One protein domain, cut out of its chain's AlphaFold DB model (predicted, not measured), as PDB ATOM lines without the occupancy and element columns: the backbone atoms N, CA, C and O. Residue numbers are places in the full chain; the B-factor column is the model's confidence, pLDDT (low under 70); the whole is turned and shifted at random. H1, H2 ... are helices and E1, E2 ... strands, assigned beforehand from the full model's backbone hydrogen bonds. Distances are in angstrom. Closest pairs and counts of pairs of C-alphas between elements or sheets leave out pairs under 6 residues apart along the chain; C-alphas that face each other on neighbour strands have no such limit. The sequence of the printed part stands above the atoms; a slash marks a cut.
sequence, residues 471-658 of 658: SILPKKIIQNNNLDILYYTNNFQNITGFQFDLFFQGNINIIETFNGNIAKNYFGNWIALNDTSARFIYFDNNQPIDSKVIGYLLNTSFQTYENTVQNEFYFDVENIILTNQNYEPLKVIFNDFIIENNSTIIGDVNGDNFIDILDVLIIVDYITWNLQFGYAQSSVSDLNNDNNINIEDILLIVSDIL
ATOM      1  N   SER A 471       4.093  33.707   1.816       86.81
ATOM      2  CA  SER A 471       4.403  35.012   1.237       86.81
ATOM      3  C   SER A 471       3.741  35.198  -0.126       86.81
ATOM      4  O   SER A 471       3.680  34.280  -0.954       86.81
ATOM      5  N   ILE A 472       3.222  36.404  -0.349       89.31
ATOM      6  CA  ILE A 472       2.827  36.884  -1.674       89.31
ATOM      7  C   ILE A 472       3.838  37.950  -2.079       89.31
ATOM      8  O   ILE A 472       3.999  38.960  -1.396       89.31
ATOM      9  N   LEU A 473       4.532  37.698  -3.185       91.44
ATOM     10  CA  LEU A 473       5.576  38.546  -3.742       91.44
ATOM     11  C   LEU A 473       5.101  39.102  -5.089       91.44
ATOM     12  O   LEU A 473       5.048  38.361  -6.075       91.44
ATOM     13  N   PRO A 474       4.740  40.390  -5.153       93.00
ATOM     14  CA  PRO A 474       4.415  41.047  -6.408       93.00
ATOM     15  C   PRO A 474       5.644  41.134  -7.315       93.00
ATOM     16  O   PRO A 474       6.693  41.630  -6.904       93.00
ATOM     17  N   LYS A 475       5.509  40.693  -8.566       93.38
ATOM     18  CA  LYS A 475       6.441  41.014  -9.655       93.38
ATOM     19  C   LYS A 475       5.772  41.975 -10.628       93.38
ATOM     20  O   LYS A 475       4.558  41.914 -10.811       93.38
ATOM     21  N   LYS A 476       6.552  42.858 -11.248       94.44
ATOM     22  CA  LYS A 476       6.039  43.884 -12.162       94.44
ATOM     23  C   LYS A 476       6.436  43.590 -13.599       94.44
ATOM     24  O   LYS A 476       7.560  43.160 -13.847       94.44
ATOM     25  N   ILE A 477       5.551  43.917 -14.533       95.81
ATOM     26  CA  ILE A 477       5.885  44.015 -15.955       95.81
ATOM     27  C   ILE A 477       5.286  45.299 -16.503       95.81
ATOM     28  O   ILE A 477       4.087  45.517 -16.382       95.81
ATOM     29  N   ILE A 478       6.110  46.166 -17.087       94.38
ATOM     30  CA  ILE A 478       5.676  47.465 -17.612       94.38
ATOM     31  C   ILE A 478       6.045  47.561 -19.083       94.38
ATOM     32  O   ILE A 478       7.222  47.503 -19.434       94.38
ATOM     33  N   GLN A 479       5.044  47.753 -19.943       94.31
ATOM     34  CA  GLN A 479       5.245  47.950 -21.377       94.31
ATOM     35  C   GLN A 479       4.065  48.708 -21.996       94.31
ATOM     36  O   GLN A 479       2.909  48.422 -21.694       94.31
ATOM     37  N   ASN A 480       4.343  49.658 -22.898       88.50
ATOM     38  CA  ASN A 480       3.328  50.386 -23.681       88.50
ATOM     39  C   ASN A 480       2.188  51.006 -22.838       88.50
ATOM     40  O   ASN A 480       1.016  50.867 -23.183       88.50
ATOM     41  N   ASN A 481       2.526  51.691 -21.739       90.50
ATOM     42  CA  ASN A 481       1.577  52.276 -20.772       90.50
ATOM     43  C   ASN A 481       0.661  51.259 -20.064       90.50
ATOM     44  O   ASN A 481      -0.367  51.634 -19.498       90.50
ATOM     45  N   ASN A 482       1.019  49.977 -20.084       94.38
ATOM     46  CA  ASN A 482       0.389  48.951 -19.269       94.38
ATOM     47  C   ASN A 482       1.365  48.507 -18.178       94.38
ATOM     48  O   ASN A 482       2.565  48.385 -18.429       94.38
ATOM     49  N   LEU A 483       0.834  48.258 -16.987       95.56
ATOM     50  CA  LEU A 483       1.531  47.663 -15.852       95.56
ATOM     51  C   LEU A 483       0.791  46.383 -15.469       95.56
ATOM     52  O   LEU A 483      -0.368  46.446 -15.086       95.56
ATOM     53  N   ASP A 484       1.458  45.244 -15.523       97.06
ATOM     54  CA  ASP A 484       0.966  43.996 -14.954       97.06
ATOM     55  C   ASP A 484       1.644  43.747 -13.605       97.06
ATOM     56  O   ASP A 484       2.864  43.883 -13.478       97.06
ATOM     57  N   ILE A 485       0.853  43.367 -12.604       96.56
ATOM     58  CA  ILE A 485       1.333  42.924 -11.293       96.56
ATOM     59  C   ILE A 485       1.024  41.440 -11.148       96.56
ATOM     60  O   ILE A 485      -0.142  41.038 -11.111       96.56
ATOM     61  N   LEU A 486       2.075  40.632 -11.041       94.81
ATOM     62  CA  LEU A 486       2.004  39.187 -10.872       94.81
ATOM     63  C   LEU A 486       2.133  38.844  -9.388       94.81
ATOM     64  O   LEU A 486       3.194  39.039  -8.797       94.81
ATOM     65  N   TYR A 487       1.083  38.301  -8.776       93.75
ATOM     66  CA  TYR A 487       1.089  37.931  -7.357       93.75
ATOM     67  C   TYR A 487       1.640  36.513  -7.199       93.75
ATOM     68  O   TYR A 487       0.893  35.532  -7.253       93.75
ATOM     69  N   TYR A 488       2.960  36.399  -7.064       90.12
ATOM     70  CA  TYR A 488       3.651  35.122  -6.918       90.12
ATOM     71  C   TYR A 488       3.582  34.616  -5.474       90.12
ATOM     72  O   TYR A 488       3.744  35.389  -4.538       90.12
ATOM     73  N   THR A 489       3.390  33.314  -5.280       87.62
ATOM     74  CA  THR A 489       3.479  32.664  -3.970       87.62
ATOM     75  C   THR A 489       4.325  31.398  -4.046       87.62
ATOM     76  O   THR A 489       4.306  30.658  -5.034       87.62
ATOM     77  N   ASN A 490       5.079  31.148  -2.981       74.50
ATOM     78  CA  ASN A 490       5.912  29.964  -2.790       74.50
ATOM     79  C   ASN A 490       5.253  28.963  -1.825       74.50
ATOM     80  O   ASN A 490       5.934  28.336  -1.015       74.50
ATOM     81  N   ASN A 491       3.925  28.839  -1.881       69.69
ATOM     82  CA  ASN A 491       3.181  28.061  -0.904       69.69
ATOM     83  C   ASN A 491       3.354  26.543  -1.094       69.69
ATOM     84  O   ASN A 491       3.316  26.004  -2.202       69.69
ATOM     85  N   PHE A 492       3.468  25.829   0.024       68.31
ATOM     86  CA  PHE A 492       3.489  24.366   0.062       68.31
ATOM     87  C   PHE A 492       2.127  23.759   0.411       68.31
ATOM     88  O   PHE A 492       1.979  22.539   0.356       68.31
ATOM     89  N   GLN A 493       1.140  24.595   0.741       72.88
ATOM     90  CA  GLN A 493      -0.219  24.182   1.071       72.88
ATOM     91  C   GLN A 493      -1.205  24.461  -0.069       72.88
ATOM     92  O   GLN A 493      -1.065  25.420  -0.827       72.88
ATOM     93  N   ASN A 494      -2.261  23.652  -0.141       78.81
ATOM     94  CA  ASN A 494      -3.381  23.908  -1.042       78.81
ATOM     95  C   ASN A 494      -4.143  25.159  -0.579       78.81
ATOM     96  O   ASN A 494      -4.709  25.179   0.518       78.81
ATOM     97  N   ILE A 495      -4.187  26.181  -1.428       85.12
ATOM     98  CA  ILE A 495      -5.045  27.355  -1.243       85.12
ATOM     99  C   ILE A 495      -6.426  26.987  -1.798       85.12
ATOM    100  O   ILE A 495      -6.519  26.341  -2.833       85.12
ATOM    101  N   THR A 496      -7.513  27.365  -1.132       88.00
ATOM    102  CA  THR A 496      -8.889  27.198  -1.652       88.00
ATOM    103  C   THR A 496      -9.567  28.507  -1.972       88.00
ATOM    104  O   THR A 496     -10.538  28.534  -2.720       88.00
ATOM    105  N   GLY A 497      -9.077  29.604  -1.418       90.69
ATOM    106  CA  GLY A 497      -9.607  30.919  -1.689       90.69
ATOM    107  C   GLY A 497      -8.669  31.991  -1.188       90.69
ATOM    108  O   GLY A 497      -7.830  31.746  -0.318       90.69
ATOM    109  N   PHE A 498      -8.802  33.169  -1.779       93.50
ATOM    110  CA  PHE A 498      -8.084  34.353  -1.363       93.50
ATOM    111  C   PHE A 498      -8.944  35.607  -1.514       93.50
ATOM    112  O   PHE A 498      -9.757  35.734  -2.433       93.50
ATOM    113  N   GLN A 499      -8.731  36.540  -0.596       95.94
ATOM    114  CA  GLN A 499      -9.235  37.897  -0.629       95.94
ATOM    115  C   GLN A 499      -8.131  38.848  -0.178       95.94
ATOM    116  O   GLN A 499      -7.400  38.536   0.757       95.94
ATOM    117  N   PHE A 500      -8.044  40.011  -0.811       97.12
ATOM    118  CA  PHE A 500      -7.285  41.153  -0.307       97.12
ATOM    119  C   PHE A 500      -7.845  42.445  -0.903       97.12
ATOM    120  O   PHE A 500      -8.483  42.430  -1.963       97.12
ATOM    121  N   ASP A 501      -7.602  43.551  -0.213       97.88
ATOM    122  CA  ASP A 501      -7.827  44.901  -0.707       97.88
ATOM    123  C   ASP A 501      -6.494  45.484  -1.155       97.88
ATOM    124  O   ASP A 501      -5.497  45.378  -0.446       97.88
ATOM    125  N   LEU A 502      -6.488  46.092  -2.336       97.62
ATOM    126  CA  LEU A 502      -5.343  46.803  -2.879       97.62
ATOM    127  C   LEU A 502      -5.704  48.277  -2.996       97.62
ATOM    128  O   LEU A 502      -6.692  48.619  -3.655       97.62
ATOM    129  N   PHE A 503      -4.894  49.134  -2.394       96.94
ATOM    130  CA  PHE A 503      -4.954  50.581  -2.541       96.94
ATOM    131  C   PHE A 503      -3.800  51.019  -3.427       96.94
ATOM    132  O   PHE A 503      -2.690  50.516  -3.304       96.94
ATOM    133  N   PHE A 504      -4.071  51.922  -4.357       94.19
ATOM    134  CA  PHE A 504      -3.105  52.354  -5.353       94.19
ATOM    135  C   PHE A 504      -3.341  53.808  -5.753       94.19
ATOM    136  O   PHE A 504      -4.380  54.406  -5.481       94.19
ATOM    137  N   GLN A 505      -2.355  54.412  -6.405       89.12
ATOM    138  CA  GLN A 505      -2.419  55.817  -6.794       89.12
ATOM    139  C   GLN A 505      -3.451  56.071  -7.909       89.12
ATOM    140  O   GLN A 505      -3.596  55.284  -8.838       89.12
ATOM    141  N   GLY A 506      -4.126  57.227  -7.885       84.25
ATOM    142  CA  GLY A 506      -5.172  57.582  -8.869       84.25
ATOM    143  C   GLY A 506      -4.677  57.861 -10.296       84.25
ATOM    144  O   GLY A 506      -5.433  58.339 -11.138       84.25
ATOM    145  N   ASN A 507      -3.395  57.623 -10.563       84.75
ATOM    146  CA  ASN A 507      -2.756  57.741 -11.870       84.75
ATOM    147  C   ASN A 507      -2.651  56.395 -12.614       84.75
ATOM    148  O   ASN A 507      -2.108  56.357 -13.723       84.75
ATOM    149  N   ILE A 508      -3.175  55.320 -12.026       90.69
ATOM    150  CA  ILE A 508      -3.306  54.009 -12.650       90.69
ATOM    151  C   ILE A 508      -4.726  53.485 -12.457       90.69
ATOM    152  O   ILE A 508      -5.377  53.789 -11.462       90.69
ATOM    153  N   ASN A 509      -5.214  52.712 -13.423       92.75
ATOM    154  CA  ASN A 509      -6.554  52.128 -13.381       92.75
ATOM    155  C   ASN A 509      -6.512  50.652 -13.747       92.75
ATOM    156  O   ASN A 509      -5.904  50.292 -14.751       92.75
ATOM    157  N   ILE A 510      -7.192  49.808 -12.968       95.19
ATOM    158  CA  ILE A 510      -7.319  48.380 -13.278       95.19
ATOM    159  C   ILE A 510      -8.102  48.224 -14.585       95.19
ATOM    160  O   ILE A 510      -9.226  48.712 -14.711       95.19
ATOM    161  N   ILE A 511      -7.502  47.526 -15.547       94.75
ATOM    162  CA  ILE A 511      -8.135  47.150 -16.814       94.75
ATOM    163  C   ILE A 511      -8.853  45.817 -16.626       94.75
ATOM    164  O   ILE A 511     -10.043  45.690 -16.908       94.75
ATOM    165  N   GLU A 512      -8.109  44.817 -16.154       95.19
ATOM    166  CA  GLU A 512      -8.550  43.430 -16.099       95.19
ATOM    167  C   GLU A 512      -7.690  42.628 -15.120       95.19
ATOM    168  O   GLU A 512      -6.592  43.038 -14.736       95.19
ATOM    169  N   THR A 513      -8.204  41.471 -14.721       94.56
ATOM    170  CA  THR A 513      -7.497  40.498 -13.896       94.56
ATOM    171  C   THR A 513      -7.552  39.135 -14.556       94.56
ATOM    172  O   THR A 513      -8.616  38.711 -15.009       94.56
ATOM    173  N   PHE A 514      -6.435  38.429 -14.526       92.62
ATOM    174  CA  PHE A 514      -6.272  37.110 -15.112       92.62
ATOM    175  C   PHE A 514      -5.893  36.119 -14.017       92.62
ATOM    176  O   PHE A 514      -5.061  36.415 -13.156       92.62
ATOM    177  N   ASN A 515      -6.496  34.933 -14.044       90.00
ATOM    178  CA  ASN A 515      -6.121  33.870 -13.119       90.00
ATOM    179  C   ASN A 515      -4.681  33.430 -13.410       90.00
ATOM    180  O   ASN A 515      -4.332  33.153 -14.561       90.00
ATOM    181  N   GLY A 516      -3.858  33.333 -12.367       86.06
ATOM    182  CA  GLY A 516      -2.534  32.738 -12.496       86.06
ATOM    183  C   GLY A 516      -2.603  31.212 -12.634       86.06
ATOM    184  O   GLY A 516      -3.674  30.604 -12.545       86.06
ATOM    185  N   ASN A 517      -1.452  30.568 -12.843       82.56
ATOM    186  CA  ASN A 517      -1.372  29.115 -13.035       82.56
ATOM    187  C   ASN A 517      -1.873  28.323 -11.813       82.56
ATOM    188  O   ASN A 517      -2.442  27.243 -11.976       82.56
ATOM    189  N   ILE A 518      -1.728  28.882 -10.610       80.81
ATOM    190  CA  ILE A 518      -2.263  28.318  -9.366       80.81
ATOM    191  C   ILE A 518      -3.792  28.392  -9.340       80.81
ATOM    192  O   ILE A 518      -4.468  27.436  -8.965       80.81
ATOM    193  N   ALA A 519      -4.349  29.530  -9.749       77.31
ATOM    194  CA  ALA A 519      -5.770  29.823  -9.607       77.31
ATOM    195  C   ALA A 519      -6.580  29.478 -10.867       77.31
ATOM    196  O   ALA A 519      -7.671  30.009 -11.068       77.31
ATOM    197  N   LYS A 520      -6.077  28.587 -11.735       78.12
ATOM    198  CA  LYS A 520      -6.675  28.300 -13.053       78.12
ATOM    199  C   LYS A 520      -8.170  27.955 -12.979       78.12
ATOM    200  O   LYS A 520      -8.935  28.355 -13.853       78.12
ATOM    201  N   ASN A 521      -8.584  27.241 -11.931       81.62
ATOM    202  CA  ASN A 521      -9.971  26.808 -11.725       81.62
ATOM    203  C   ASN A 521     -10.760  27.690 -10.749       81.62
ATOM    204  O   ASN A 521     -11.901  27.361 -10.423       81.62
ATOM    205  N   TYR A 522     -10.169  28.778 -10.257       87.25
ATOM    206  CA  TYR A 522     -10.814  29.613  -9.257       87.25
ATOM    207  C   TYR A 522     -11.878  30.466  -9.930       87.25
ATOM    208  O   TYR A 522     -11.681  31.033 -11.010       87.25
ATOM    209  N   PHE A 523     -13.007  30.583  -9.249       85.81
ATOM    210  CA  PHE A 523     -14.076  31.493  -9.599       85.81
ATOM    211  C   PHE A 523     -13.960  32.717  -8.704       85.81
ATOM    212  O   PHE A 523     -13.857  32.609  -7.483       85.81
ATOM    213  N   GLY A 524     -13.966  33.892  -9.311       88.25
ATOM    214  CA  GLY A 524     -13.768  35.125  -8.578       88.25
ATOM    215  C   GLY A 524     -13.891  36.340  -9.463       88.25
ATOM    216  O   GLY A 524     -14.119  36.233 -10.669       88.25
ATOM    217  N   ASN A 525     -13.795  37.500  -8.830       91.19
ATOM    218  CA  ASN A 525     -13.687  38.773  -9.516       91.19
ATOM    219  C   ASN A 525     -13.064  39.810  -8.577       91.19
ATOM    220  O   ASN A 525     -12.971  39.604  -7.363       91.19
ATOM    221  N   TRP A 526     -12.694  40.950  -9.141       95.25
ATOM    222  CA  TRP A 526     -12.389  42.148  -8.380       95.25
ATOM    223  C   TRP A 526     -13.574  43.121  -8.389       95.25
ATOM    224  O   TRP A 526     -14.450  43.075  -9.257       95.25
ATOM    225  N   ILE A 527     -13.631  43.991  -7.386       95.94
ATOM    226  CA  ILE A 527     -14.663  45.015  -7.228       95.94
ATOM    227  C   ILE A 527     -13.965  46.316  -6.843       95.94
ATOM    228  O   ILE A 527     -13.259  46.357  -5.837       95.94
ATOM    229  N   ALA A 528     -14.183  47.385  -7.610       94.75
ATOM    230  CA  ALA A 528     -13.751  48.723  -7.214       94.75
ATOM    231  C   ALA A 528     -14.458  49.129  -5.912       94.75
ATOM    232  O   ALA A 528     -15.691  49.149  -5.846       94.75
ATOM    233  N   LEU A 529     -13.685  49.452  -4.878       92.88
ATOM    234  CA  LEU A 529     -14.204  50.028  -3.640       92.88
ATOM    235  C   LEU A 529     -14.305  51.555  -3.773       92.88
ATOM    236  O   LEU A 529     -15.256  52.161  -3.277       92.88
ATOM    237  N   ASN A 530     -13.342  52.160  -4.471       92.94
ATOM    238  CA  ASN A 530     -13.327  53.553  -4.918       92.94
ATOM    239  C   ASN A 530     -12.382  53.707  -6.134       92.94
ATOM    240  O   ASN A 530     -11.946  52.707  -6.700       92.94
ATOM    241  N   ASP A 531     -12.072  54.942  -6.538       89.88
ATOM    242  CA  ASP A 531     -11.213  55.240  -7.703       89.88
ATOM    243  C   ASP A 531      -9.748  54.781  -7.532       89.88
ATOM    244  O   ASP A 531      -9.008  54.684  -8.502       89.88
ATOM    245  N   THR A 532      -9.328  54.515  -6.299       94.19
ATOM    246  CA  THR A 532      -7.948  54.213  -5.886       94.19
ATOM    247  C   THR A 532      -7.843  52.922  -5.080       94.19
ATOM    248  O   THR A 532      -6.820  52.663  -4.454       94.19
ATOM    249  N   SER A 533      -8.906  52.117  -5.020       95.69
ATOM    250  CA  SER A 533      -8.836  50.831  -4.340       95.69
ATOM    251  C   SER A 533      -9.811  49.801  -4.879       95.69
ATOM    252  O   SER A 533     -10.928  50.105  -5.315       95.69
ATOM    253  N   ALA A 534      -9.383  48.547  -4.822       97.25
ATOM    254  CA  ALA A 534     -10.140  47.405  -5.298       97.25
ATOM    255  C   ALA A 534     -10.012  46.225  -4.340       97.25
ATOM    256  O   ALA A 534      -8.954  45.985  -3.766       97.25
ATOM    257  N   ARG A 535     -11.097  45.465  -4.212       97.56
ATOM    258  CA  ARG A 535     -11.134  44.193  -3.495       97.56
ATOM    259  C   ARG A 535     -11.086  43.046  -4.484       97.56
ATOM    260  O   ARG A 535     -11.906  43.012  -5.396       97.56
ATOM    261  N   PHE A 536     -10.211  42.082  -4.254       96.94
ATOM    262  CA  PHE A 536     -10.103  40.850  -5.033       96.94
ATOM    263  C   PHE A 536     -10.701  39.710  -4.216       96.94
ATOM    264  O   PHE A 536     -10.394  39.603  -3.034       96.94
ATOM    265  N   ILE A 537     -11.572  38.883  -4.805       95.38
ATOM    266  CA  ILE A 537     -12.163  37.712  -4.133       95.38
ATOM    267  C   ILE A 537     -12.200  36.546  -5.115       95.38
ATOM    268  O   ILE A 537     -12.904  36.616  -6.124       95.38
ATOM    269  N   TYR A 538     -11.487  35.470  -4.796       93.25
ATOM    270  CA  TYR A 538     -11.393  34.265  -5.619       93.25
ATOM    271  C   TYR A 538     -11.467  33.013  -4.749       93.25
ATOM    272  O   TYR A 538     -10.913  32.980  -3.654       93.25
ATOM    273  N   PHE A 539     -12.136  31.971  -5.234       90.44
ATOM    274  CA  PHE A 539     -12.241  30.686  -4.548       90.44
ATOM    275  C   PHE A 539     -12.351  29.529  -5.543       90.44
ATOM    276  O   PHE A 539     -12.990  29.646  -6.589       90.44
ATOM    277  N   ASP A 540     -11.749  28.395  -5.212       86.94
ATOM    278  CA  ASP A 540     -11.959  27.142  -5.924       86.94
ATOM    279  C   ASP A 540     -13.257  26.492  -5.435       86.94
ATOM    280  O   ASP A 540     -13.486  26.303  -4.238       86.94
ATOM    281  N   ASN A 541     -14.133  26.161  -6.380       73.81
ATOM    282  CA  ASN A 541     -15.377  25.447  -6.100       73.81
ATOM    283  C   ASN A 541     -15.207  23.918  -6.211       73.81
ATOM    284  O   ASN A 541     -16.151  23.165  -5.966       73.81
ATOM    285  N   ASN A 542     -14.024  23.448  -6.606       73.25
ATOM    286  CA  ASN A 542     -13.660  22.038  -6.650       73.25
ATOM    287  C   ASN A 542     -12.781  21.682  -5.440       73.25
ATOM    288  O   ASN A 542     -12.155  22.551  -4.839       73.25
ATOM    289  N   GLN A 543     -12.732  20.399  -5.058       64.19
ATOM    290  CA  GLN A 543     -11.751  19.966  -4.057       64.19
ATOM    291  C   GLN A 543     -10.343  20.205  -4.622       64.19
ATOM    292  O   GLN A 543     -10.075  19.699  -5.719       64.19
ATOM    293  N   PRO A 544      -9.468  20.951  -3.917       60.16
ATOM    294  CA  PRO A 544      -8.122  21.211  -4.400       60.16
ATOM    295  C   PRO A 544      -7.415  19.873  -4.613       60.16
ATOM    296  O   PRO A 544      -7.429  18.994  -3.749       60.16
ATOM    297  N   ILE A 545      -6.859  19.684  -5.806       59.25
ATOM    298  CA  ILE A 545      -6.063  18.500  -6.114       59.25
ATOM    299  C   ILE A 545      -4.723  18.697  -5.410       59.25
ATOM    300  O   ILE A 545      -4.036  19.670  -5.715       59.25
ATOM    301  N   ASP A 546      -4.379  17.777  -4.502       53.50
ATOM    302  CA  ASP A 546      -3.106  17.727  -3.772       53.50
ATOM    303  C   ASP A 546      -1.921  18.009  -4.699       53.50
ATOM    304  O   ASP A 546      -1.430  17.139  -5.425       53.50
ATOM    305  N   SER A 547      -1.465  19.254  -4.699       54.59
ATOM    306  CA  SER A 547      -0.282  19.669  -5.428       54.59
ATOM    307  C   SER A 547       0.368  20.782  -4.633       54.59
ATOM    308  O   SER A 547      -0.301  21.668  -4.132       54.59
ATOM    309  N   LYS A 548       1.687  20.719  -4.453       59.22
ATOM    310  CA  LYS A 548       2.436  21.849  -3.901       59.22
ATOM    311  C   LYS A 548       2.294  23.009  -4.878       59.22
ATOM    312  O   LYS A 548       2.561  22.825  -6.066       59.22
ATOM    313  N   VAL A 549       1.861  24.167  -4.395       64.69
ATOM    314  CA  VAL A 549       1.360  25.229  -5.263       64.69
ATOM    315  C   VAL A 549       2.319  26.420  -5.276       64.69
ATOM    316  O   VAL A 549       2.118  27.421  -4.595       64.69
ATOM    317  N   ILE A 550       3.384  26.290  -6.071       76.81
ATOM    318  CA  ILE A 550       4.339  27.370  -6.351       76.81
ATOM    319  C   ILE A 550       3.981  28.002  -7.700       76.81
ATOM    320  O   ILE A 550       3.815  27.285  -8.688       76.81
ATOM    321  N   GLY A 551       3.890  29.330  -7.764       86.12
ATOM    322  CA  GLY A 551       3.466  30.031  -8.977       86.12
ATOM    323  C   GLY A 551       2.698  31.324  -8.716       86.12
ATOM    324  O   GLY A 551       2.795  31.923  -7.648       86.12
ATOM    325  N   TYR A 552       1.926  31.759  -9.705       87.75
ATOM    326  CA  TYR A 552       1.145  32.990  -9.667       87.75
ATOM    327  C   TYR A 552      -0.297  32.709  -9.241       87.75
ATOM    328  O   TYR A 552      -0.974  31.872  -9.841       87.75
ATOM    329  N   LEU A 553      -0.781  33.442  -8.236       90.25
ATOM    330  CA  LEU A 553      -2.187  33.445  -7.822       90.25
ATOM    331  C   LEU A 553      -3.047  34.200  -8.834       90.25
ATOM    332  O   LEU A 553      -4.073  33.711  -9.299       90.25
ATOM    333  N   LEU A 554      -2.606  35.401  -9.180       92.69
ATOM    334  CA  LEU A 554      -3.356  36.354  -9.978       92.69
ATOM    335  C   LEU A 554      -2.369  37.206 -10.784       92.69
ATOM    336  O   LEU A 554      -1.240  37.433 -10.345       92.69
ATOM    337  N   ASN A 555      -2.805  37.690 -11.941       94.25
ATOM    338  CA  ASN A 555      -2.194  38.814 -12.635       94.25
ATOM    339  C   ASN A 555      -3.228  39.947 -12.727       94.25
ATOM    340  O   ASN A 555      -4.338  39.723 -13.210       94.25
ATOM    341  N   THR A 556      -2.881  41.147 -12.264       96.12
ATOM    342  CA  THR A 556      -3.714  42.344 -12.440       96.12
ATOM    343  C   THR A 556      -3.048  43.299 -13.417       96.12
ATOM    344  O   THR A 556      -1.945  43.775 -13.152       96.12
ATOM    345  N   SER A 557      -3.754  43.634 -14.497       96.81
ATOM    346  CA  SER A 557      -3.313  44.627 -15.470       96.81
ATOM    347  C   SER A 557      -3.881  46.006 -15.166       96.81
ATOM    348  O   SER A 557      -5.087  46.177 -14.969       96.81
ATOM    349  N   PHE A 558      -3.015  47.006 -15.225       95.75
ATOM    350  CA  PHE A 558      -3.301  48.414 -15.021       95.75
ATOM    351  C   PHE A 558      -2.960  49.214 -16.275       95.75
ATOM    352  O   PHE A 558      -1.944  48.975 -16.923       95.75
ATOM    353  N   GLN A 559      -3.778  50.218 -16.572       94.12
ATOM    354  CA  GLN A 559      -3.447  51.276 -17.513       94.12
ATOM    355  C   GLN A 559      -2.740  52.395 -16.753       94.12
ATOM    356  O   GLN A 559      -3.274  52.886 -15.756       94.12
ATOM    357  N   THR A 560      -1.581  52.830 -17.240       90.25
ATOM    358  CA  THR A 560      -0.849  53.981 -16.706       90.25
ATOM    359  C   THR A 560      -1.091  55.212 -17.584       90.25
ATOM    360  O   THR A 560      -1.232  55.119 -18.806       90.25
ATOM    361  N   TYR A 561      -1.202  56.393 -16.973       84.69
ATOM    362  CA  TYR A 561      -1.403  57.642 -17.713       84.69
ATOM    363  C   TYR A 561      -0.064  58.340 -17.999       84.69
ATOM    364  O   TYR A 561       0.667  58.668 -17.072       84.69
ATOM    365  N   GLU A 562       0.212  58.646 -19.276       60.44
ATOM    366  CA  GLU A 562       1.488  59.164 -19.837       60.44
ATOM    367  C   GLU A 562       2.096  60.423 -19.173       60.44
ATOM    368  O   GLU A 562       3.214  60.813 -19.497       60.44
ATOM    369  N   ASN A 563       1.393  61.076 -18.244       56.09
ATOM    370  CA  ASN A 563       1.838  62.309 -17.582       56.09
ATOM    371  C   ASN A 563       2.336  62.105 -16.143       56.09
ATOM    372  O   ASN A 563       2.498  63.081 -15.403       56.09
ATOM    373  N   THR A 564       2.573  60.870 -15.709       56.22
ATOM    374  CA  THR A 564       3.144  60.617 -14.387       56.22
ATOM    375  C   THR A 564       4.641  60.907 -14.397       56.22
ATOM    376  O   THR A 564       5.466  60.074 -14.738       56.22
ATOM    377  N   VAL A 565       5.009  62.107 -13.940       55.56
ATOM    378  CA  VAL A 565       6.395  62.493 -13.588       55.56
ATOM    379  C   VAL A 565       6.941  61.649 -12.413       55.56
ATOM    380  O   VAL A 565       8.065  61.839 -11.962       55.56
ATOM    381  N   GLN A 566       6.133  60.737 -11.872       63.47
ATOM    382  CA  GLN A 566       6.510  59.849 -10.786       63.47
ATOM    383  C   GLN A 566       7.238  58.625 -11.339       63.47
ATOM    384  O   GLN A 566       6.726  57.903 -12.196       63.47
ATOM    385  N   ASN A 567       8.433  58.400 -10.795       79.88
ATOM    386  CA  ASN A 567       9.260  57.237 -11.092       79.88
ATOM    387  C   ASN A 567       8.763  55.967 -10.391       79.88
ATOM    388  O   ASN A 567       9.339  54.914 -10.623       79.88
ATOM    389  N   GLU A 568       7.744  56.045  -9.534       90.06
ATOM    390  CA  GLU A 568       7.319  54.950  -8.660       90.06
ATOM    391  C   GLU A 568       5.797  54.939  -8.476       90.06
ATOM    392  O   GLU A 568       5.175  55.997  -8.347       90.06
ATOM    393  N   PHE A 569       5.225  53.737  -8.421       91.00
ATOM    394  CA  PHE A 569       3.846  53.457  -8.038       91.00
ATOM    395  C   PHE A 569       3.817  52.803  -6.657       91.00
ATOM    396  O   PHE A 569       4.609  51.902  -6.385       91.00
ATOM    397  N   TYR A 570       2.889  53.238  -5.812       93.19
ATOM    398  CA  TYR A 570       2.748  52.777  -4.430       93.19
ATOM    399  C   TYR A 570       1.480  51.942  -4.298       93.19
ATOM    400  O   TYR A 570       0.427  52.349  -4.805       93.19
ATOM    401  N   PHE A 571       1.603  50.801  -3.626       96.00
ATOM    402  CA  PHE A 571       0.517  49.865  -3.388       96.00
ATOM    403  C   PHE A 571       0.454  49.493  -1.913       96.00
ATOM    404  O   PHE A 571       1.411  48.914  -1.395       96.00
ATOM    405  N   ASP A 572      -0.690  49.760  -1.288       96.69
ATOM    406  CA  ASP A 572      -0.964  49.321   0.080       96.69
ATOM    407  C   ASP A 572      -1.914  48.122   0.047       96.69
ATOM    408  O   ASP A 572      -2.844  48.065  -0.772       96.69
ATOM    409  N   VAL A 573      -1.682  47.151   0.925       96.38
ATOM    410  CA  VAL A 573      -2.427  45.891   0.961       96.38
ATOM    411  C   VAL A 573      -3.111  45.727   2.312       96.38
ATOM    412  O   VAL A 573      -2.472  45.695   3.359       96.38
ATOM    413  N   GLU A 574      -4.430  45.530   2.302       96.50
ATOM    414  CA  GLU A 574      -5.200  45.282   3.525       96.50
ATOM    415  C   GLU A 574      -6.160  44.093   3.383       96.50
ATOM    416  O   GLU A 574      -6.374  43.541   2.305       96.50
ATOM    417  N   ASN A 575      -6.788  43.701   4.499       95.12
ATOM    418  CA  ASN A 575      -7.885  42.723   4.544       95.12
ATOM    419  C   ASN A 575      -7.567  41.379   3.859       95.12
ATOM    420  O   ASN A 575      -8.434  40.771   3.220       95.12
ATOM    421  N   ILE A 576      -6.320  40.926   4.022       94.94
ATOM    422  CA  ILE A 576      -5.792  39.692   3.441       94.94
ATOM    423  C   ILE A 576      -6.404  38.481   4.147       94.94
ATOM    424  O   ILE A 576      -6.328  38.342   5.368       94.94
ATOM    425  N   ILE A 577      -6.991  37.582   3.367       93.69
ATOM    426  CA  ILE A 577      -7.519  36.301   3.826       93.69
ATOM    427  C   ILE A 577      -7.172  35.269   2.766       93.69
ATOM    428  O   ILE A 577      -7.701  35.343   1.664       93.69
ATOM    429  N   LEU A 578      -6.335  34.288   3.089       91.56
ATOM    430  CA  LEU A 578      -6.182  33.073   2.284       91.56
ATOM    431  C   LEU A 578      -6.705  31.893   3.092       91.56
ATOM    432  O   LEU A 578      -6.557  31.890   4.310       91.56
ATOM    433  N   THR A 579      -7.308  30.900   2.445       88.81
ATOM    434  CA  THR A 579      -7.838  29.711   3.130       88.81
ATOM    435  C   THR A 579      -7.202  28.420   2.638       88.81
ATOM    436  O   THR A 579      -6.885  28.292   1.456       88.81
ATOM    437  N   ASN A 580      -7.052  27.446   3.537       84.81
ATOM    438  CA  ASN A 580      -6.585  26.097   3.212       84.81
ATOM    439  C   ASN A 580      -7.723  25.200   2.681       84.81
ATOM    440  O   ASN A 580      -8.880  25.613   2.581       84.81
ATOM    441  N   GLN A 581      -7.428  23.934   2.384       81.69
ATOM    442  CA  GLN A 581      -8.414  22.923   1.957       81.69
ATOM    443  C   GLN A 581      -9.577  22.655   2.926       81.69
ATOM    444  O   GLN A 581     -10.620  22.161   2.502       81.69
ATOM    445  N   ASN A 582      -9.424  23.017   4.200       82.62
ATOM    446  CA  ASN A 582     -10.462  22.923   5.227       82.62
ATOM    447  C   ASN A 582     -11.224  24.248   5.417       82.62
ATOM    448  O   ASN A 582     -12.051  24.347   6.321       82.62
ATOM    449  N   TYR A 583     -10.970  25.250   4.567       84.81
ATOM    450  CA  TYR A 583     -11.504  26.611   4.661       84.81
ATOM    451  C   TYR A 583     -11.058  27.379   5.914       84.81
ATOM    452  O   TYR A 583     -11.706  28.343   6.324       84.81
ATOM    453  N   GLU A 584      -9.946  26.974   6.523       84.00
ATOM    454  CA  GLU A 584      -9.353  27.681   7.655       84.00
ATOM    455  C   GLU A 584      -8.400  28.766   7.143       84.00
ATOM    456  O   GLU A 584      -7.705  28.538   6.145       84.00
ATOM    457  N   PRO A 585      -8.361  29.945   7.789       86.62
ATOM    458  CA  PRO A 585      -7.481  31.028   7.379       86.62
ATOM    459  C   PRO A 585      -6.008  30.635   7.548       86.62
ATOM    460  O   PRO A 585      -5.607  30.116   8.587       86.62
ATOM    461  N   LEU A 586      -5.208  30.917   6.525       84.56
ATOM    462  CA  LEU A 586      -3.758  30.785   6.521       84.56
ATOM    463  C   LEU A 586      -3.109  32.069   7.034       84.56
ATOM    464  O   LEU A 586      -3.617  33.170   6.807       84.56
ATOM    465  N   LYS A 587      -1.955  31.931   7.688       82.88
ATOM    466  CA  LYS A 587      -1.108  33.070   8.043       82.88
ATOM    467  C   LYS A 587      -0.316  33.510   6.812       82.88
ATOM    468  O   LYS A 587       0.379  32.707   6.195       82.88
ATOM    469  N   VAL A 588      -0.464  34.782   6.441       86.62
ATOM    470  CA  VAL A 588       0.049  35.334   5.181       86.62
ATOM    471  C   VAL A 588       0.863  36.591   5.444       86.62
ATOM    472  O   VAL A 588       0.430  37.470   6.186       86.62
ATOM    473  N   ILE A 589       2.016  36.682   4.790       88.31
ATOM    474  CA  ILE A 589       2.818  37.893   4.654       88.31
ATOM    475  C   ILE A 589       2.582  38.436   3.249       88.31
ATOM    476  O   ILE A 589       3.066  37.890   2.256       88.31
ATOM    477  N   PHE A 590       1.839  39.530   3.165       92.56
ATOM    478  CA  PHE A 590       1.670  40.284   1.934       92.56
ATOM    479  C   PHE A 590       1.731  41.763   2.297       92.56
ATOM    480  O   PHE A 590       0.771  42.326   2.809       92.56
ATOM    481  N   ASN A 591       2.920  42.335   2.134       91.88
ATOM    482  CA  ASN A 591       3.220  43.691   2.570       91.88
ATOM    483  C   ASN A 591       2.931  44.697   1.456       91.88
ATOM    484  O   ASN A 591       2.930  44.337   0.275       91.88
ATOM    485  N   ASP A 592       2.795  45.958   1.852       95.38
ATOM    486  CA  ASP A 592       2.828  47.105   0.949       95.38
ATOM    487  C   ASP A 592       4.104  47.080   0.098       95.38
ATOM    488  O   ASP A 592       5.166  46.612   0.531       95.38
ATOM    489  N   PHE A 593       4.006  47.567  -1.136       95.75
ATOM    490  CA  PHE A 593       5.097  47.479  -2.098       95.75
ATOM    491  C   PHE A 593       5.144  48.674  -3.050       95.75
ATOM    492  O   PHE A 593       4.148  49.345  -3.321       95.75
ATOM    493  N   ILE A 594       6.346  48.927  -3.573       93.38
ATOM    494  CA  ILE A 594       6.638  50.027  -4.492       93.38
ATOM    495  C   ILE A 594       7.150  49.436  -5.805       93.38
ATOM    496  O   ILE A 594       7.995  48.541  -5.818       93.38
ATOM    497  N   ILE A 595       6.633  49.943  -6.919       91.62
ATOM    498  CA  ILE A 595       6.992  49.533  -8.276       91.62
ATOM    499  C   ILE A 595       7.637  50.718  -8.979       91.62
ATOM    500  O   ILE A 595       6.972  51.714  -9.242       91.62
ATOM    501  N   GLU A 596       8.910  50.606  -9.353       90.00
ATOM    502  CA  GLU A 596       9.531  51.619 -10.213       90.00
ATOM    503  C   GLU A 596       8.890  51.602 -11.613       90.00
ATOM    504  O   GLU A 596       8.659  50.539 -12.194       90.00
ATOM    505  N   ASN A 597       8.653  52.776 -12.181       87.88
ATOM    506  CA  ASN A 597       8.049  53.003 -13.488       87.88
ATOM    507  C   ASN A 597       9.108  52.969 -14.611       87.88
ATOM    508  O   ASN A 597       9.297  53.939 -15.345       87.88
ATOM    509  N   ASN A 598       9.849  51.866 -14.709       88.75
ATOM    510  CA  ASN A 598      10.759  51.570 -15.818       88.75
ATOM    511  C   ASN A 598      10.188  50.426 -16.665       88.75
ATOM    512  O   ASN A 598       9.536  49.525 -16.146       88.75
ATOM    513  N   SER A 599      10.402  50.481 -17.982       90.12
ATOM    514  CA  SER A 599       9.926  49.426 -18.877       90.12
ATOM    515  C   SER A 599      10.681  48.125 -18.629       90.12
ATOM    516  O   SER A 599      11.901  48.137 -18.449       90.12
ATOM    517  N   THR A 600       9.964  47.011 -18.692       94.56
ATOM    518  CA  THR A 600      10.536  45.669 -18.583       94.56
ATOM    519  C   THR A 600      11.319  45.320 -19.845       94.56
ATOM    520  O   THR A 600      11.058  45.840 -20.932       94.56
ATOM    521  N   ILE A 601      12.319  44.454 -19.696       95.12
ATOM    522  CA  ILE A 601      13.109  43.952 -20.814       95.12
ATOM    523  C   ILE A 601      12.192  43.101 -21.709       95.12
ATOM    524  O   ILE A 601      11.440  42.261 -21.226       95.12
ATOM    525  N   ILE A 602      12.235  43.320 -23.025       95.69
ATOM    526  CA  ILE A 602      11.495  42.480 -23.978       95.69
ATOM    527  C   ILE A 602      12.024  41.044 -23.867       95.69
ATOM    528  O   ILE A 602      13.232  40.840 -23.926       95.69
ATOM    529  N   GLY A 603      11.129  40.069 -23.709       95.25
ATOM    530  CA  GLY A 603      11.467  38.666 -23.456       95.25
ATOM    531  C   GLY A 603      11.506  38.253 -21.981       95.25
ATOM    532  O   GLY A 603      11.403  37.060 -21.719       95.25
ATOM    533  N   ASP A 604      11.572  39.191 -21.029       96.06
ATOM    534  CA  ASP A 604      11.391  38.904 -19.595       96.06
ATOM    535  C   ASP A 604       9.888  38.894 -19.278       96.06
ATOM    536  O   ASP A 604       9.252  39.920 -19.022       96.06
ATOM    537  N   VAL A 605       9.290  37.708 -19.374       95.31
ATOM    538  CA  VAL A 605       7.837  37.507 -19.253       95.31
ATOM    539  C   VAL A 605       7.421  37.313 -17.799       95.31
ATOM    540  O   VAL A 605       6.231  37.361 -17.463       95.31
ATOM    541  N   ASN A 606       8.391  37.086 -16.920       93.06
ATOM    542  CA  ASN A 606       8.161  36.770 -15.524       93.06
ATOM    543  C   ASN A 606       8.463  37.952 -14.583       93.06
ATOM    544  O   ASN A 606       8.006  37.935 -13.434       93.06
ATOM    545  N   GLY A 607       9.141  38.987 -15.085       92.19
ATOM    546  CA  GLY A 607       9.425  40.250 -14.414       92.19
ATOM    547  C   GLY A 607      10.563  40.162 -13.398       92.19
ATOM    548  O   GLY A 607      10.530  40.882 -12.396       92.19
ATOM    549  N   ASP A 608      11.520  39.247 -13.581       92.19
ATOM    550  CA  ASP A 608      12.690  39.108 -12.698       92.19
ATOM    551  C   ASP A 608      13.948  39.835 -13.202       92.19
ATOM    552  O   ASP A 608      14.972  39.844 -12.513       92.19
ATOM    553  N   ASN A 609      13.830  40.556 -14.319       93.38
ATOM    554  CA  ASN A 609      14.879  41.298 -15.020       93.38
ATOM    555  C   ASN A 609      15.945  40.422 -15.687       93.38
ATOM    556  O   ASN A 609      16.996  40.940 -16.082       93.38
ATOM    557  N   PHE A 610      15.694  39.125 -15.837       94.50
ATOM    558  CA  PHE A 610      16.520  38.228 -16.629       94.50
ATOM    559  C   PHE A 610      15.689  37.652 -17.772       94.50
ATOM    560  O   PHE A 610      14.489  37.472 -17.652       94.50
ATOM    561  N   ILE A 611      16.343  37.401 -18.907       96.19
ATOM    562  CA  ILE A 611      15.758  36.589 -19.971       96.19
ATOM    563  C   ILE A 611      16.414  35.219 -19.866       96.19
ATOM    564  O   ILE A 611      17.612  35.080 -20.134       96.19
ATOM    565  N   ASP A 612      15.654  34.215 -19.446       95.44
ATOM    566  CA  ASP A 612      16.158  32.861 -19.287       95.44
ATOM    567  C   ASP A 612      15.137  31.776 -19.678       95.44
ATOM    568  O   ASP A 612      14.127  32.000 -20.350       95.44
ATOM    569  N   ILE A 613      15.459  30.522 -19.351       95.00
ATOM    570  CA  ILE A 613      14.617  29.381 -19.717       95.00
ATOM    571  C   ILE A 613      13.250  29.406 -19.014       95.00
ATOM    572  O   ILE A 613      12.307  28.789 -19.507       95.00
ATOM    573  N   LEU A 614      13.123  30.094 -17.880       92.00
ATOM    574  CA  LEU A 614      11.865  30.241 -17.162       92.00
ATOM    575  C   LEU A 614      10.867  31.077 -17.968       92.00
ATOM    576  O   LEU A 614       9.699  30.693 -18.037       92.00
ATOM    577  N   ASP A 615      11.317  32.129 -18.656       95.19
ATOM    578  CA  ASP A 615      10.458  32.928 -19.541       95.19
ATOM    579  C   ASP A 615       9.911  32.090 -20.695       95.19
ATOM    580  O   ASP A 615       8.717  32.129 -21.003       95.19
ATOM    581  N   VAL A 616      10.752  31.223 -21.271       95.62
ATOM    582  CA  VAL A 616      10.323  30.254 -22.291       95.62
ATOM    583  C   VAL A 616       9.241  29.322 -21.745       95.62
ATOM    584  O   VAL A 616       8.239  29.085 -22.423       95.62
ATOM    585  N   LEU A 617       9.416  28.785 -20.533       93.44
ATOM    586  CA  LEU A 617       8.425  27.896 -19.915       93.44
ATOM    587  C   LEU A 617       7.089  28.611 -19.681       93.44
ATOM    588  O   LEU A 617       6.035  28.026 -19.927       93.44
ATOM    589  N   ILE A 618       7.126  29.881 -19.283       92.19
ATOM    590  CA  ILE A 618       5.931  30.701 -19.064       92.19
ATOM    591  C   ILE A 618       5.192  30.977 -20.382       92.19
ATOM    592  O   ILE A 618       3.965  30.851 -20.432       92.19
ATOM    593  N   ILE A 619       5.906  31.259 -21.479       94.69
ATOM    594  CA  ILE A 619       5.291  31.376 -22.815       94.69
ATOM    595  C   ILE A 619       4.691  30.040 -23.272       94.69
ATOM    596  O   ILE A 619       3.601  30.012 -23.846       94.69
ATOM    597  N   VAL A 620       5.352  28.911 -23.004       94.88
ATOM    598  CA  VAL A 620       4.795  27.584 -23.315       94.88
ATOM    599  C   VAL A 620       3.490  27.344 -22.547       94.88
ATOM    600  O   VAL A 620       2.517  26.854 -23.131       94.88
ATOM    601  N   ASP A 621       3.429  27.716 -21.269       90.69
ATOM    602  CA  ASP A 621       2.204  27.618 -20.468       90.69
ATOM    603  C   ASP A 621       1.080  28.503 -21.021       90.69
ATOM    604  O   ASP A 621      -0.079  28.077 -21.062       90.69
ATOM    605  N   TYR A 622       1.410  29.690 -21.529       92.19
ATOM    606  CA  TYR A 622       0.460  30.545 -22.239       92.19
ATOM    607  C   TYR A 622      -0.059  29.892 -23.531       92.19
ATOM    608  O   TYR A 622      -1.269  29.721 -23.700       92.19
ATOM    609  N   ILE A 623       0.832  29.426 -24.415       94.00
ATOM    610  CA  ILE A 623       0.470  28.792 -25.698       94.00
ATOM    611  C   ILE A 623      -0.381  27.529 -25.483       94.00
ATOM    612  O   ILE A 623      -1.264  27.207 -26.285       94.00
ATOM    613  N   THR A 624      -0.133  26.798 -24.394       91.50
ATOM    614  CA  THR A 624      -0.883  25.587 -24.029       91.50
ATOM    615  C   THR A 624      -2.176  25.864 -23.254       91.50
ATOM    616  O   THR A 624      -2.857  24.912 -22.867       91.50
ATOM    617  N   TRP A 625      -2.572  27.135 -23.092       84.94
ATOM    618  CA  TRP A 625      -3.784  27.564 -22.377       84.94
ATOM    619  C   TRP A 625      -3.795  27.152 -20.896       84.94
ATOM    620  O   TRP A 625      -4.845  26.871 -20.302       84.94
ATOM    621  N   ASN A 626      -2.610  27.069 -20.295       82.88
ATOM    622  CA  ASN A 626      -2.423  26.831 -18.867       82.88
ATOM    623  C   ASN A 626      -2.252  28.118 -18.066       82.88
ATOM    624  O   ASN A 626      -2.530  28.111 -16.870       82.88
ATOM    625  N   LEU A 627      -1.886  29.204 -18.738       88.12
ATOM    626  CA  LEU A 627      -1.710  30.523 -18.158       88.12
ATOM    627  C   LEU A 627      -2.349  31.579 -19.067       88.12
ATOM    628  O   LEU A 627      -2.394  31.418 -20.286       88.12
ATOM    629  N   GLN A 628      -2.860  32.650 -18.470       91.19
ATOM    630  CA  GLN A 628      -3.315  33.839 -19.185       91.19
ATOM    631  C   GLN A 628      -2.358  34.986 -18.881       91.19
ATOM    632  O   GLN A 628      -1.981  35.187 -17.728       91.19
ATOM    633  N   PHE A 629      -1.968  35.720 -19.916       94.50
ATOM    634  CA  PHE A 629      -1.131  36.905 -19.774       94.50
ATOM    635  C   PHE A 629      -1.977  38.158 -19.641       94.50
ATOM    636  O   PHE A 629      -3.021  38.286 -20.283       94.50
ATOM    637  N   GLY A 630      -1.465  39.095 -18.850       94.81
ATOM    638  CA  GLY A 630      -1.921  40.472 -18.870       94.81
ATOM    639  C   GLY A 630      -1.440  41.219 -20.112       94.81
ATOM    640  O   GLY A 630      -0.763  40.671 -20.995       94.81
ATOM    641  N   TYR A 631      -1.823  42.488 -20.210       96.25
ATOM    642  CA  TYR A 631      -1.550  43.304 -21.392       96.25
ATOM    643  C   TYR A 631      -0.058  43.640 -21.544       96.25
ATOM    644  O   TYR A 631       0.468  43.612 -22.663       96.25
ATOM    645  N   ALA A 632       0.639  43.935 -20.441       95.94
ATOM    646  CA  ALA A 632       2.072  44.219 -20.476       95.94
ATOM    647  C   ALA A 632       2.883  42.939 -20.734       95.94
ATOM    648  O   ALA A 632       3.748  42.943 -21.608       95.94
ATOM    649  N   GLN A 633       2.532  41.826 -20.075       96.00
ATOM    650  CA  GLN A 633       3.097  40.491 -20.306       96.00
ATOM    651  C   GLN A 633       2.984  40.068 -21.762       96.00
ATOM    652  O   GLN A 633       3.963  39.627 -22.361       96.00
ATOM    653  N   SER A 634       1.799  40.239 -22.352       96.50
ATOM    654  CA  SER A 634       1.583  39.889 -23.754       96.50
ATOM    655  C   SER A 634       2.481  40.710 -24.679       96.50
ATOM    656  O   SER A 634       3.035  40.179 -25.634       96.50
ATOM    657  N   SER A 635       2.676  41.992 -24.358       95.94
ATOM    658  CA  SER A 635       3.506  42.900 -25.153       95.94
ATOM    659  C   SER A 635       5.000  42.569 -25.071       95.94
ATOM    660  O   SER A 635       5.692  42.694 -26.074       95.94
ATOM    661  N   VAL A 636       5.515  42.165 -23.903       96.88
ATOM    662  CA  VAL A 636       6.934  41.773 -23.765       96.88
ATOM    663  C   VAL A 636       7.218  40.368 -24.303       96.88
ATOM    664  O   VAL A 636       8.371  40.063 -24.592       96.88
ATOM    665  N   SER A 637       6.184  39.534 -24.456       97.12
ATOM    666  CA  SER A 637       6.284  38.164 -24.986       97.12
ATOM    667  C   SER A 637       6.203  38.075 -26.514       97.12
ATOM    668  O   SER A 637       6.565  37.044 -27.072       97.12
ATOM    669  N   ASP A 638       5.704  39.114 -27.187       96.88
ATOM    670  CA  ASP A 638       5.605  39.212 -28.651       96.88
ATOM    671  C   ASP A 638       6.882  39.863 -29.214       96.88
ATOM    672  O   ASP A 638       6.942  41.064 -29.495       96.88
ATOM    673  N   LEU A 639       7.952  39.071 -29.318       95.69
ATOM    674  CA  LEU A 639       9.285  39.565 -29.674       95.69
ATOM    675  C   LEU A 639       9.351  40.024 -31.137       95.69
ATOM    676  O   LEU A 639      10.147  40.907 -31.475       95.69
ATOM    677  N   ASN A 640       8.530  39.443 -32.018       94.81
ATOM    678  CA  ASN A 640       8.501  39.802 -33.435       94.81
ATOM    679  C   ASN A 640       7.463  40.899 -33.778       94.81
ATOM    680  O   ASN A 640       7.486  41.418 -34.899       94.81
ATOM    681  N   ASN A 641       6.641  41.319 -32.806       94.56
ATOM    682  CA  ASN A 641       5.576  42.323 -32.922       94.56
ATOM    683  C   ASN A 641       4.515  41.986 -33.989       94.56
ATOM    684  O   ASN A 641       3.999  42.882 -34.672       94.56
ATOM    685  N   ASP A 642       4.200  40.702 -34.176       96.62
ATOM    686  CA  ASP A 642       3.155  40.257 -35.104       96.62
ATOM    687  C   ASP A 642       1.761  40.136 -34.452       96.62
ATOM    688  O   ASP A 642       0.758  39.932 -35.149       96.62
ATOM    689  N   ASN A 643       1.676  40.410 -33.145       94.44
ATOM    690  CA  ASN A 643       0.522  40.279 -32.253       94.44
ATOM    691  C   ASN A 643       0.102  38.833 -31.939       94.44
ATOM    692  O   ASN A 643      -0.997  38.628 -31.415       94.44
ATOM    693  N   ASN A 644       0.926  37.827 -32.244       95.81
ATOM    694  CA  ASN A 644       0.672  36.431 -31.895       95.81
ATOM    695  C   ASN A 644       1.861  35.844 -31.142       95.81
ATOM    696  O   ASN A 644       2.846  35.444 -31.748       95.81
ATOM    697  N   ILE A 645       1.694  35.634 -29.842       97.25
ATOM    698  CA  ILE A 645       2.697  34.945 -29.031       97.25
ATOM    699  C   ILE A 645       2.672  33.457 -29.386       97.25
ATOM    700  O   ILE A 645       1.696  32.747 -29.112       97.25
ATOM    701  N   ASN A 646       3.724  32.983 -30.045       96.75
ATOM    702  CA  ASN A 646       3.804  31.626 -30.560       96.75
ATOM    703  C   ASN A 646       5.235  31.048 -30.483       96.75
ATOM    704  O   ASN A 646       6.096  31.519 -29.745       96.75
ATOM    705  N   ILE A 647       5.479  29.938 -31.187       96.56
ATOM    706  CA  ILE A 647       6.782  29.258 -31.167       96.56
ATOM    707  C   ILE A 647       7.907  30.108 -31.777       96.56
ATOM    708  O   ILE A 647       9.068  29.902 -31.436       96.56
ATOM    709  N   GLU A 648       7.587  31.043 -32.672       97.19
ATOM    710  CA  GLU A 648       8.558  31.969 -33.253       97.19
ATOM    711  C   GLU A 648       9.152  32.894 -32.179       97.19
ATOM    712  O   GLU A 648      10.371  33.042 -32.141       97.19
ATOM    713  N   ASP A 649       8.344  33.401 -31.243       97.69
ATOM    714  CA  ASP A 649       8.817  34.215 -30.112       97.69
ATOM    715  C   ASP A 649       9.719  33.422 -29.163       97.69
ATOM    716  O   ASP A 649      10.767  33.907 -28.738       97.69
ATOM    717  N   ILE A 650       9.382  32.153 -28.905       96.81
ATOM    718  CA  ILE A 650      10.238  31.247 -28.123       96.81
ATOM    719  C   ILE A 650      11.613  31.087 -28.780       96.81
ATOM    720  O   ILE A 650      12.632  31.089 -28.091       96.81
ATOM    721  N   LEU A 651      11.669  30.929 -30.108       95.75
ATOM    722  CA  LEU A 651      12.944  30.796 -30.819       95.75
ATOM    723  C   LEU A 651      13.791  32.068 -30.715       95.75
ATOM    724  O   LEU A 651      15.017  31.959 -30.673       95.75
ATOM    725  N   LEU A 652      13.155  33.242 -30.656       95.12
ATOM    726  CA  LEU A 652      13.841  34.514 -30.442       95.12
ATOM    727  C   LEU A 652      14.424  34.596 -29.025       95.12
ATOM    728  O   LEU A 652      15.620  34.839 -28.901       95.12
ATOM    729  N   ILE A 653      13.655  34.252 -27.985       93.88
ATOM    730  CA  ILE A 653      14.167  34.201 -26.601       93.88
ATOM    731  C   ILE A 653      15.333  33.215 -26.472       93.88
ATOM    732  O   ILE A 653      16.381  33.543 -25.924       93.88
ATOM    733  N   VAL A 654      15.194  32.000 -27.012       93.50
ATOM    734  CA  VAL A 654      16.270  30.995 -26.970       93.50
ATOM    735  C   VAL A 654      17.520  31.485 -27.705       93.50
ATOM    736  O   VAL A 654      18.630  31.151 -27.297       93.50
ATOM    737  N   SER A 655      17.360  32.276 -28.771       93.19
ATOM    738  CA  SER A 655      18.487  32.899 -29.464       93.19
ATOM    739  C   SER A 655      19.184  33.978 -28.634       93.19
ATOM    740  O   SER A 655      20.366  34.197 -28.873       93.19
ATOM    741  N   ASP A 656      18.484  34.641 -27.712       88.50
ATOM    742  CA  ASP A 656      19.064  35.653 -26.821       88.50
ATOM    743  C   ASP A 656      19.764  35.024 -25.600       88.50
ATOM    744  O   ASP A 656      20.686  35.617 -25.039       88.50
ATOM    745  N   ILE A 657      19.368  33.806 -25.211       90.12
ATOM    746  CA  ILE A 657      19.991  33.035 -24.118       90.12
ATOM    747  C   ILE A 657      21.323  32.383 -24.545       90.12
ATOM    748  O   ILE A 657      22.219  32.214 -23.711       90.12
ATOM    749  N   LEU A 658      21.436  31.950 -25.810       72.75
ATOM    750  CA  LEU A 658      22.591  31.224 -26.375       72.75
ATOM    751  C   LEU A 658      23.728  32.153 -26.813       72.75
ATOM    752  O   LEU A 658      24.899  31.780 -26.546       72.75
TER     753      LEU A 658
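AT A GLANCE: This is residues 471 to 658 of the 658 residues of the protein "Dockerin domain-containing protein" of Candidatus Marinimicrobia bacterium (UniProt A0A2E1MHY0). Two strongly twisted antiparallel sheets, E5-E6-E3-E8-E9 and E1-E2-E7-E4, lie partly face to face as a sandwich. A small helical lobe lies beyond the four-stranded sheet: H2 packs on that sheet's face away from the other sheet, and H1 and H3 lie side by side farther out. The printed part has 188 residues, with nine named strands, E1 to E9, followed by three named helices, H1 to H3; its class is mixed, helices and strands. It is compact, with a radius of gyration of the C-alphas of 16.5 A, and flat in outline, spanning 46 by 41 by 22 A.

IN THESE COORDINATES: E1, residues 471 to 479, begins at C-alpha 471 (4.403, 35.012, 1.237) and measures 26.1 A. E2 is residues 482 to 491, 28.0 A, and E3 residues 495 to 504, 25.4 A. E4, residues 508 to 515, bends by 56 degrees at residue 511. E5 is residues 522 to 530 and E6 residues 533 to 540. E7, residues 549 to 560, measures 31.0 A. E8, residues 568 to 580, is the longest strand at 34.2 A and bends by 62 degrees at residue 575. E9 is residues 593 to 596. H1 is residues 613 to 623, 15.4 A; H2 residues 631 to 637, 10.0 A; H3 residues 647 to 657, 15.4 A, ending at C-alpha 657 (19.991, 33.035, -24.118).

HOW THE PARTS SIT: In the sandwich, two sheets face to face, the facing parts are 9.4 A centre to centre and the strands of the one stand at 29 degrees to those of the other. Within hydrogen-bond range are N 475 and O 486 of the hairpin E1 and E2, 2.9 A; N 485 and O 556 of E2 and E7, 2.9 A; and N 511 and O 557 of E7 and E4, 2.8 A. In the other sheet, N 527 and O 535 of the hairpin E5 and E6 are 2.8 A apart, N 498 and O 538 of E3 and E6 2.8 A, N 501 and O 574 of E3 and E8 2.8 A, and N 569 and O 595 of the hairpin E8 and E9 2.8 A. E8 is staggered, pairing with E9 over residues 568 to 571 and with E3 over 571 to 580. H2 is on the four-stranded sheet at a height of 8.1 A; the closest C-alphas of H2 and E1 are those of Ala 632 and Gln 479, 5.0 A. H1 and H3 touch at a shallow tilt of 7 degrees, opposite ways, the closest C-alphas being those of Val 616 and Ile 650, 5.9 A. Every O i to N i+4 pair is within hydrogen-bond range in H1, H2 and H3.

THE WHOLE: The C-alphas farthest apart, those of Asn 530 and Leu 658, are 47.4 A apart. The printed part has no cut; the links E8 to E9 and E9 to H1 are long. The mean pLDDT of the printed part is 89.1, and residues 491 to 492, 543 to 549 and 562 to 566 are under 70.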